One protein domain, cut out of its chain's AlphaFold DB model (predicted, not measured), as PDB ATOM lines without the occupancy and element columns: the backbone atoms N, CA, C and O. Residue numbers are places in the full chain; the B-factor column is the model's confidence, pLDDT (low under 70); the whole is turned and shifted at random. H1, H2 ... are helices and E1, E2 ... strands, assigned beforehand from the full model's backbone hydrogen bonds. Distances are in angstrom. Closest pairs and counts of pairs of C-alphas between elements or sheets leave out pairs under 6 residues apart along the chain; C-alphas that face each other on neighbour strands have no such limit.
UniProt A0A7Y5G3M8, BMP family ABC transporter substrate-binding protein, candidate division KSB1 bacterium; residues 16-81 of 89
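This is residues 16 to 81 of the 89 residues of the protein "BMP family ABC transporter substrate-binding protein" of candidate division KSB1 bacterium (UniProt A0A7Y5G3M8). A ribbon of two antiparallel strands, E1 and E2, forms the middle; H1 runs out beyond one end, and beyond the other small H2 leads to H3, which folds back apart from both strands. The 66 printed residues, with three named helices and two named strands in the order E1, H1, E2, H2, H3, are mixed in class and loose, with a radius of gyration of the C-alphas of 15.6 A and spans of 47 by 24 by 17 A.

Start at E1, residues 16 to 19, antiparallel to E2, residues 51 to 55, at 155 degrees; N 18 and O 52 are within hydrogen-bond range at 2.8 A. H1, residues 21 to 33, H2, residues 57 to 60, and H3, residues 65 to 80, are apart from one another. In H1 and H3 every O i to N i+4 pair is within range; H2 is too short for one.

Find C-alpha 16 at (31.850, -26.853, -0.359), where E1 begins. H1 is 18.5 A long, E2 13.2 A; H3, 22.3 A, ends at C-alpha 80, (22.811, -37.059, 16.972).

The C-alphas farthest apart, Asn 35 and Lys 62, are 47.8 A apart. Residues 34 to 50 make the long link. The printed part has no cut; no printed residue is under 70 in pLDDT.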
ATOM      1  N   SER A  16      30.496 -26.440  -0.724       96.75
ATOM      2  CA  SER A  16      31.850 -26.853  -0.359       96.75
ATOM      3  C   SER A  16      31.830 -27.705   0.907       96.75
ATOM      4  O   SER A  16      31.241 -27.304   1.910       96.75
ATOM      5  N   ALA A  17      32.522 -28.843   0.889       95.44
ATOM      6  CA  ALA A  17      32.887 -29.549   2.113       95.44
ATOM      7  C   ALA A  17      34.114 -28.860   2.728       95.44
ATOM      8  O   ALA A  17      35.194 -28.854   2.133       95.44
ATOM      9  N   VAL A  18      33.934 -28.244   3.894       96.88
ATOM     10  CA  VAL A  18      34.949 -27.423   4.558       96.88
ATOM     11  C   VAL A  18      35.595 -28.205   5.695       96.88
ATOM     12  O   VAL A  18      34.901 -28.800   6.517       96.88
ATOM     13  N   LEU A  19      36.926 -28.162   5.739       95.94
ATOM     14  CA  LEU A  19      37.772 -28.706   6.795       95.94
ATOM     15  C   LEU A  19      38.465 -27.568   7.559       95.94
ATOM     16  O   LEU A  19      39.409 -26.945   7.048       95.94
ATOM     17  N   ASP A  20      38.027 -27.344   8.796       95.56
ATOM     18  CA  ASP A  20      38.585 -26.359   9.723       95.56
ATOM     19  C   ASP A  20      39.765 -26.950  10.512       95.56
ATOM     20  O   ASP A  20      39.653 -27.458  11.629       95.56
ATOM     21  N   VAL A  21      40.935 -26.918   9.876       95.00
ATOM     22  CA  VAL A  21      42.195 -27.386  10.472       95.00
ATOM     23  C   VAL A  21      42.608 -26.556  11.703       95.00
ATOM     24  O   VAL A  21      43.050 -27.160  12.683       95.00
ATOM     25  N   PRO A  22      42.476 -25.210  11.720       95.31
ATOM     26  CA  PRO A  22      42.674 -24.430  12.943       95.31
ATOM     27  C   PRO A  22      41.838 -24.929  14.127       95.31
ATOM     28  O   PRO A  22      42.396 -25.143  15.203       95.31
ATOM     29  N   GLN A  23      40.541 -25.182  13.927       96.06
ATOM     30  CA  GLN A  23      39.678 -25.722  14.977       96.06
ATOM     31  C   GLN A  23      40.155 -27.101  15.454       96.06
ATOM     32  O   GLN A  23      40.187 -27.358  16.657       96.06
ATOM     33  N   ALA A  24      40.604 -27.967  14.540       95.69
ATOM     34  CA  ALA A  24      41.165 -29.266  14.907       95.69
ATOM     35  C   ALA A  24      42.385 -29.125  15.837       95.69
ATOM     36  O   ALA A  24      42.465 -29.806  16.860       95.69
ATOM     37  N   PHE A  25      43.307 -28.201  15.544       96.38
ATOM     38  CA  PHE A  25      44.452 -27.940  16.422       96.38
ATOM     39  C   PHE A  25      44.043 -27.364  17.779       96.38
ATOM     40  O   PHE A  25      44.611 -27.760  18.798       96.38
ATOM     41  N   LEU A  26      43.045 -26.476  17.815       97.06
ATOM     42  CA  LEU A  26      42.501 -25.960  19.073       97.06
ATOM     43  C   LEU A  26      41.903 -27.082  19.930       97.06
ATOM     44  O   LEU A  26      42.160 -27.123  21.131       97.06
ATOM     45  N   ASN A  27      41.188 -28.033  19.322       96.62
ATOM     46  CA  ASN A  27      40.633 -29.190  20.027       96.62
ATOM     47  C   ASN A  27      41.741 -30.048  20.669       96.62
ATOM     48  O   ASN A  27      41.618 -30.444  21.832       96.62
ATOM     49  N   VAL A  28      42.850 -30.285  19.957       97.19
ATOM     50  CA  VAL A  28      44.021 -30.996  20.508       97.19
ATOM     51  C   VAL A  28      44.649 -30.210  21.660       97.19
ATOM     52  O   VAL A  28      44.872 -30.764  22.737       97.19
ATOM     53  N   ALA A  29      44.909 -28.915  21.465       97.88
ATOM     54  CA  ALA A  29      45.519 -28.063  22.484       97.88
ATOM     55  C   ALA A  29      44.666 -28.002  23.762       97.88
ATOM     56  O   ALA A  29      45.199 -28.068  24.870       97.88
ATOM     57  N   GLN A  30      43.341 -27.945  23.614       97.31
ATOM     58  CA  GLN A  30      42.407 -27.979  24.733       97.31
ATOM     59  C   GLN A  30      42.460 -29.323  25.475       97.31
ATOM     60  O   GLN A  30      42.519 -29.338  26.704       97.31
ATOM     61  N   ALA A  31      42.509 -30.452  24.759       96.88
ATOM     62  CA  ALA A  31      42.654 -31.771  25.379       96.88
ATOM     63  C   ALA A  31      43.963 -31.900  26.178       96.88
ATOM     64  O   ALA A  31      43.958 -32.472  27.269       96.88
ATOM     65  N   VAL A  32      45.069 -31.342  25.669       98.06
ATOM     66  CA  VAL A  32      46.354 -31.289  26.387       98.06
ATOM     67  C   VAL A  32      46.230 -30.430  27.643       98.06
ATOM     68  O   VAL A  32      46.567 -30.889  28.731       98.06
ATOM     69  N   LYS A  33      45.688 -29.213  27.513       98.31
ATOM     70  CA  LYS A  33      45.492 -28.274  28.628       98.31
ATOM     71  C   LYS A  33      44.656 -28.873  29.760       98.31
ATOM     72  O   LYS A  33      44.923 -28.607  30.927       98.31
ATOM     73  N   GLU A  34      43.651 -29.672  29.422       98.06
ATOM     74  CA  GLU A  34      42.761 -30.308  30.394       98.06
ATOM     75  C   GLU A  34      43.266 -31.664  30.918       98.06
ATOM     76  O   GLU A  34      42.545 -32.334  31.652       98.06
ATOM     77  N   ASN A  35      44.487 -32.089  30.567       97.75
ATOM     78  CA  ASN A  35      45.050 -33.406  30.912       97.75
ATOM     79  C   ASN A  35      44.190 -34.596  30.435       97.75
ATOM     80  O   ASN A  35      44.194 -35.666  31.040       97.75
ATOM     81  N   ARG A  36      43.448 -34.417  29.336       96.88
ATOM     82  CA  ARG A  36      42.606 -35.452  28.707       96.88
ATOM     83  C   ARG A  36      43.200 -36.004  27.410       96.88
ATOM     84  O   ARG A  36      42.603 -36.888  26.802       96.88
ATOM     85  N   PHE A  37      44.331 -35.465  26.960       96.62
ATOM     86  CA  PHE A  37      44.989 -35.894  25.732       96.62
ATOM     87  C   PHE A  37      45.450 -37.355  25.811       96.62
ATOM     88  O   PHE A  37      45.993 -37.797  26.824       96.62
ATOM     89  N   LYS A  38      45.272 -38.079  24.704       95.56
ATOM     90  CA  LYS A  38      45.753 -39.447  24.503       95.56
ATOM     91  C   LYS A  38      46.530 -39.516  23.195       95.56
ATOM     92  O   LYS A  38      46.133 -38.907  22.204       95.56
ATOM     93  N   ALA A  39      47.625 -40.271  23.192       94.56
ATOM     94  CA  ALA A  39      48.401 -40.538  21.986       94.56
ATOM     95  C   ALA A  39      47.666 -41.568  21.107       94.56
ATOM     96  O   ALA A  39      47.957 -42.760  21.155       94.56
ATOM     97  N   GLU A  40      46.681 -41.104  20.341       92.62
ATOM     98  CA  GLU A  40      45.821 -41.932  19.492       92.62
ATOM     99  C   GLU A  40      45.410 -41.205  18.202       92.62
ATOM    100  O   GLU A  40      45.626 -40.001  18.041       92.62
ATOM    101  N   ILE A  41      44.801 -41.940  17.267       90.44
ATOM    102  CA  ILE A  41      44.214 -41.340  16.065       90.44
ATOM    103  C   ILE A  41      42.942 -40.589  16.470       90.44
ATOM    104  O   ILE A  41      41.904 -41.197  16.725       90.44
ATOM    105  N   MET A  42      43.008 -39.256  16.477       91.31
ATOM    106  CA  MET A  42      41.843 -38.404  16.712       91.31
ATOM    107  C   MET A  42      41.046 -38.234  15.415       91.31
ATOM    108  O   MET A  42      41.413 -37.447  14.540       91.31
ATOM    109  N   ARG A  43      39.944 -38.974  15.282       90.31
ATOM    110  CA  ARG A  43      39.018 -38.834  14.152       90.31
ATOM    111  C   ARG A  43      38.026 -37.713  14.455       90.31
ATOM    112  O   ARG A  43      37.101 -37.913  15.232       90.31
ATOM    113  N   MET A  44      38.251 -36.543  13.858       92.69
ATOM    114  CA  MET A  44      37.411 -35.357  14.053       92.69
ATOM    115  C   MET A  44      36.472 -35.139  12.869       92.69
ATOM    116  O   MET A  44      36.884 -35.240  11.713       92.69
ATOM    117  N   GLY A  45      35.217 -34.809  13.158       93.44
ATOM    118  CA  GLY A  45      34.178 -34.621  12.152       93.44
ATOM    119  C   GLY A  45      33.258 -33.444  12.453       93.44
ATOM    120  O   GLY A  45      33.668 -32.419  13.000       93.44
ATOM    121  N   MET A  46      31.985 -33.590  12.077       95.06
ATOM    122  CA  MET A  46      30.971 -32.550  12.288       95.06
ATOM    123  C   MET A  46      30.697 -32.295  13.776       95.06
ATOM    124  O   MET A  46      30.480 -31.152  14.163       95.06
ATOM    125  N   LYS A  47      30.759 -33.337  14.618       94.12
ATOM    126  CA  LYS A  47      30.563 -33.225  16.075       94.12
ATOM    127  C   LYS A  47      31.643 -32.377  16.754       94.12
ATOM    128  O   LYS A  47      31.367 -31.718  17.749       94.12
ATOM    129  N   ASP A  48      32.845 -32.361  16.186       94.75
ATOM    130  CA  ASP A  48      34.004 -31.625  16.701       94.75
ATOM    131  C   ASP A  48      34.125 -30.213  16.109       94.75
ATOM    132  O   ASP A  48      35.110 -29.519  16.364       94.75
ATOM    133  N   ASN A  49      33.149 -29.795  15.290       94.94
ATOM    134  CA  ASN A  49      33.167 -28.561  14.498       94.94
ATOM    135  C   ASN A  49      34.356 -28.456  13.526       94.94
ATOM    136  O   ASN A  49      34.755 -27.361  13.141       94.94
ATOM    137  N   VAL A  50      34.920 -29.591  13.107       95.81
ATOM    138  CA  VAL A  50      36.066 -29.639  12.182       95.81
ATOM    139  C   VAL A  50      35.616 -29.807  10.732       95.81
ATOM    140  O   VAL A  50      36.282 -29.328   9.816       95.81
ATOM    141  N   VAL A  51      34.475 -30.458  10.507       95.12
ATOM    142  CA  VAL A  51      33.900 -30.669   9.172       95.12
ATOM    143  C   VAL A  51      32.549 -29.976   9.072       95.12
ATOM    144  O   VAL A  51      31.710 -30.104   9.960       95.12
ATOM    145  N   SER A  52      32.308 -29.269   7.970       95.62
ATOM    146  CA  SER A  52      31.010 -28.653   7.689       95.62
ATOM    147  C   SER A  52      30.687 -28.632   6.196       95.62
ATOM    148  O   SER A  52      31.568 -28.756   5.345       95.62
ATOM    149  N   LEU A  53      29.402 -28.471   5.876       95.94
ATOM    150  CA  LEU A  53      28.924 -28.220   4.519       95.94
ATOM    151  C   LEU A  53      28.577 -26.735   4.382       95.94
ATOM    152  O   LEU A  53      27.675 -26.241   5.057       95.94
ATOM    153  N   ALA A  54      29.264 -26.035   3.486       95.94
ATOM    154  CA  ALA A  54      28.985 -24.645   3.154       95.94
ATOM    155  C   ALA A  54      28.208 -24.569   1.834       95.94
ATOM    156  O   ALA A  54      28.797 -24.654   0.754       95.94
ATOM    157  N   LEU A  55      26.888 -24.395   1.911       96.00
ATOM    158  CA  LEU A  55      26.039 -24.185   0.733       96.00
ATOM    159  C   LEU A  55      26.406 -22.880   0.023       96.00
ATOM    160  O   LEU A  55      26.690 -21.878   0.681       96.00
ATOM    161  N   ASN A  56      26.391 -22.881  -1.310       96.00
ATOM    162  CA  ASN A  56      26.608 -21.666  -2.084       96.00
ATOM    163  C   ASN A  56      25.342 -20.791  -2.064       96.00
ATOM    164  O   ASN A  56      24.313 -21.231  -2.584       96.00
ATOM    165  N   PRO A  57      25.400 -19.558  -1.522       93.38
ATOM    166  CA  PRO A  57      24.259 -18.643  -1.506       93.38
ATOM    167  C   PRO A  57      23.650 -18.382  -2.891       93.38
ATOM    168  O   PRO A  57      22.432 -18.283  -3.000       93.38
ATOM    169  N   GLU A  58      24.457 -18.349  -3.959       92.44
ATOM    170  CA  GLU A  58      23.957 -18.121  -5.327       92.44
ATOM    171  C   GLU A  58      23.085 -19.269  -5.855       92.44
ATOM    172  O   GLU A  58      22.262 -19.081  -6.754       92.44
ATOM    173  N   PHE A  59      23.234 -20.462  -5.280       89.31
ATOM    174  CA  PHE A  59      22.475 -21.646  -5.662       89.31
ATOM    175  C   PHE A  59      21.378 -22.030  -4.682       89.31
ATOM    176  O   PHE A  59      20.557 -22.867  -5.044       89.31
ATOM    177  N   GLN A  60      21.307 -21.433  -3.490       84.12
ATOM    178  CA  GLN A  60      20.316 -21.815  -2.476       84.12
ATOM    179  C   GLN A  60      18.884 -21.794  -3.024       84.12
ATOM    180  O   GLN A  60      18.139 -22.747  -2.823       84.12
ATOM    181  N   ASN A  61      18.538 -20.777  -3.817       88.50
ATOM    182  CA  ASN A  61      17.209 -20.650  -4.426       88.50
ATOM    183  C   ASN A  61      16.933 -21.667  -5.550       88.50
ATOM    184  O   ASN A  61      15.798 -21.789  -6.003       88.50
ATOM    185  N   LYS A  62      17.960 -22.374  -6.032       90.94
ATOM    186  CA  LYS A  62      17.851 -23.427  -7.051       90.94
ATOM    187  C   LYS A  62      17.789 -24.827  -6.436       90.94
ATOM    188  O   LYS A  62      17.525 -25.783  -7.161       90.94
ATOM    189  N   ILE A  63      18.041 -24.963  -5.134       91.94
ATOM    190  CA  ILE A  63      17.941 -26.242  -4.431       91.94
ATOM    191  C   ILE A  63      16.471 -26.450  -4.037       91.94
ATOM    192  O   ILE A  63      15.913 -25.605  -3.334       91.94
ATOM    193  N   PRO A  64      15.823 -27.553  -4.454       95.94
ATOM    194  CA  PRO A  64      14.452 -27.840  -4.049       95.94
ATOM    195  C   PRO A  64      14.303 -27.901  -2.524       95.94
ATOM    196  O   PRO A  64      15.189 -28.395  -1.824       95.94
ATOM    197  N   ALA A  65      13.153 -27.457  -2.010       95.38
ATOM    198  CA  ALA A  65      12.890 -27.426  -0.570       95.38
ATOM    199  C   ALA A  65      13.025 -28.811   0.090       95.38
ATOM    200  O   ALA A  65      13.558 -28.920   1.189       95.38
ATOM    201  N   GLU A  66      12.614 -29.871  -0.609       97.06
ATOM    202  CA  GLU A  66      12.778 -31.257  -0.155       97.06
ATOM    203  C   GLU A  66      14.255 -31.638   0.026       97.06
ATOM    204  O   GLU A  66      14.625 -32.257   1.020       97.06
ATOM    205  N   VAL A  67      15.126 -31.206  -0.891       96.50
ATOM    206  CA  VAL A  67      16.570 -31.461  -0.801       96.50
ATOM    207  C   VAL A  67      17.176 -30.679   0.364       96.50
ATOM    208  O   VAL A  67      17.966 -31.235   1.123       96.50
ATOM    209  N   MET A  68      16.774 -29.419   0.558       95.19
ATOM    210  CA  MET A  68      17.198 -28.620   1.714       95.19
ATOM    211  C   MET A  68      16.770 -29.259   3.040       95.19
ATOM    212  O   MET A  68      17.579 -29.351   3.964       95.19
ATOM    213  N   ALA A  69      15.531 -29.751   3.118       96.88
ATOM    214  CA  ALA A  69      15.033 -30.473   4.284       96.88
ATOM    215  C   ALA A  69      15.840 -31.753   4.531       96.88
ATOM    216  O   ALA A  69      16.244 -32.010   5.664       96.88
ATOM    217  N   LYS A  70      16.156 -32.512   3.472       97.50
ATOM    218  CA  LYS A  70      16.950 -33.738   3.594       97.50
ATOM    219  C   LYS A  70      18.378 -33.472   4.065       97.50
ATOM    220  O   LYS A  70      18.909 -34.246   4.857       97.50
ATOM    221  N   ILE A  71      19.002 -32.383   3.609       96.19
ATOM    222  CA  ILE A  71      20.335 -31.972   4.074       96.19
ATOM    223  C   ILE A  71      20.318 -31.718   5.583       96.19
ATOM    224  O   ILE A  71      21.196 -32.215   6.287       96.19
ATOM    225  N   GLU A  72      19.326 -30.979   6.084       96.88
ATOM    226  CA  GLU A  72      19.237 -30.681   7.515       96.88
ATOM    227  C   GLU A  72      18.892 -31.932   8.333       96.88
ATOM    228  O   GLU A  72      19.538 -32.187   9.345       96.88
ATOM    229  N   GLU A  73      17.957 -32.765   7.865       98.00
ATOM    230  CA  GLU A  73      17.627 -34.057   8.484       98.00
ATOM    231  C   GLU A  73      18.880 -34.934   8.637       98.00
ATOM    232  O   GLU A  73      19.180 -35.413   9.731       98.00
ATOM    233  N   VAL A  74      19.656 -35.103   7.560       97.50
ATOM    234  CA  VAL A  74      20.871 -35.929   7.576       97.50
ATOM    235  C   VAL A  74      21.946 -35.309   8.462       97.50
ATOM    236  O   VAL A  74      22.576 -36.019   9.245       97.50
ATOM    237  N   LYS A  75      22.144 -33.989   8.398       96.88
ATOM    238  CA  LYS A  75      23.081 -33.277   9.275       96.88
ATOM    239  C   LYS A  75      22.744 -33.510  10.747       96.88
ATOM    240  O   LYS A  75      23.639 -33.844  11.521       96.88
ATOM    241  N   GLN A  76      21.477 -33.369  11.129       97.88
ATOM    242  CA  GLN A  76      21.036 -33.626  12.498       97.88
ATOM    243  C   GLN A  76      21.186 -35.101  12.870       97.88
ATOM    244  O   GLN A  76      21.673 -35.398  13.957       97.88
ATOM    245  N   GLY A  77      20.882 -36.026  11.957       97.81
ATOM    246  CA  GLY A  77      21.120 -37.455  12.158       97.81
ATOM    247  C   GLY A  77      22.594 -37.779  12.437       97.81
ATOM    248  O   GLY A  77      22.892 -38.542  13.356       97.81
ATOM    249  N   ILE A  78      23.529 -37.153  11.715       96.31
ATOM    250  CA  ILE A  78      24.977 -37.307  11.941       96.31
ATOM    251  C   ILE A  78      25.379 -36.737  13.307       96.31
ATOM    252  O   ILE A  78      26.084 -37.393  14.080       96.31
ATOM    253  N   LEU A  79      24.917 -35.528  13.641       95.62
ATOM    254  CA  LEU A  79      25.224 -34.873  14.918       95.62
ATOM    255  C   LEU A  79      24.642 -35.636  16.117       95.62
ATOM    256  O   LEU A  79      25.313 -35.772  17.138       95.62
ATOM    257  N   ALA A  80      23.448 -36.208  15.970       96.44
ATOM    258  CA  ALA A  80      22.811 -37.059  16.972       96.44
ATOM    259  C   ALA A  80      23.434 -38.466  17.057       96.44
ATOM    260  O   ALA A  80      23.152 -39.202  17.997       96.44
ATOM    261  N   GLY A  81      24.283 -38.858  16.096       94.56
ATOM    262  CA  GLY A  81      24.828 -40.218  16.001       94.56
ATOM    263  C   GLY A  81      23.821 -41.272  15.533       94.56
ATOM    264  O   GLY A  81      24.091 -42.456  15.668       94.56
TER     265      GLY A  81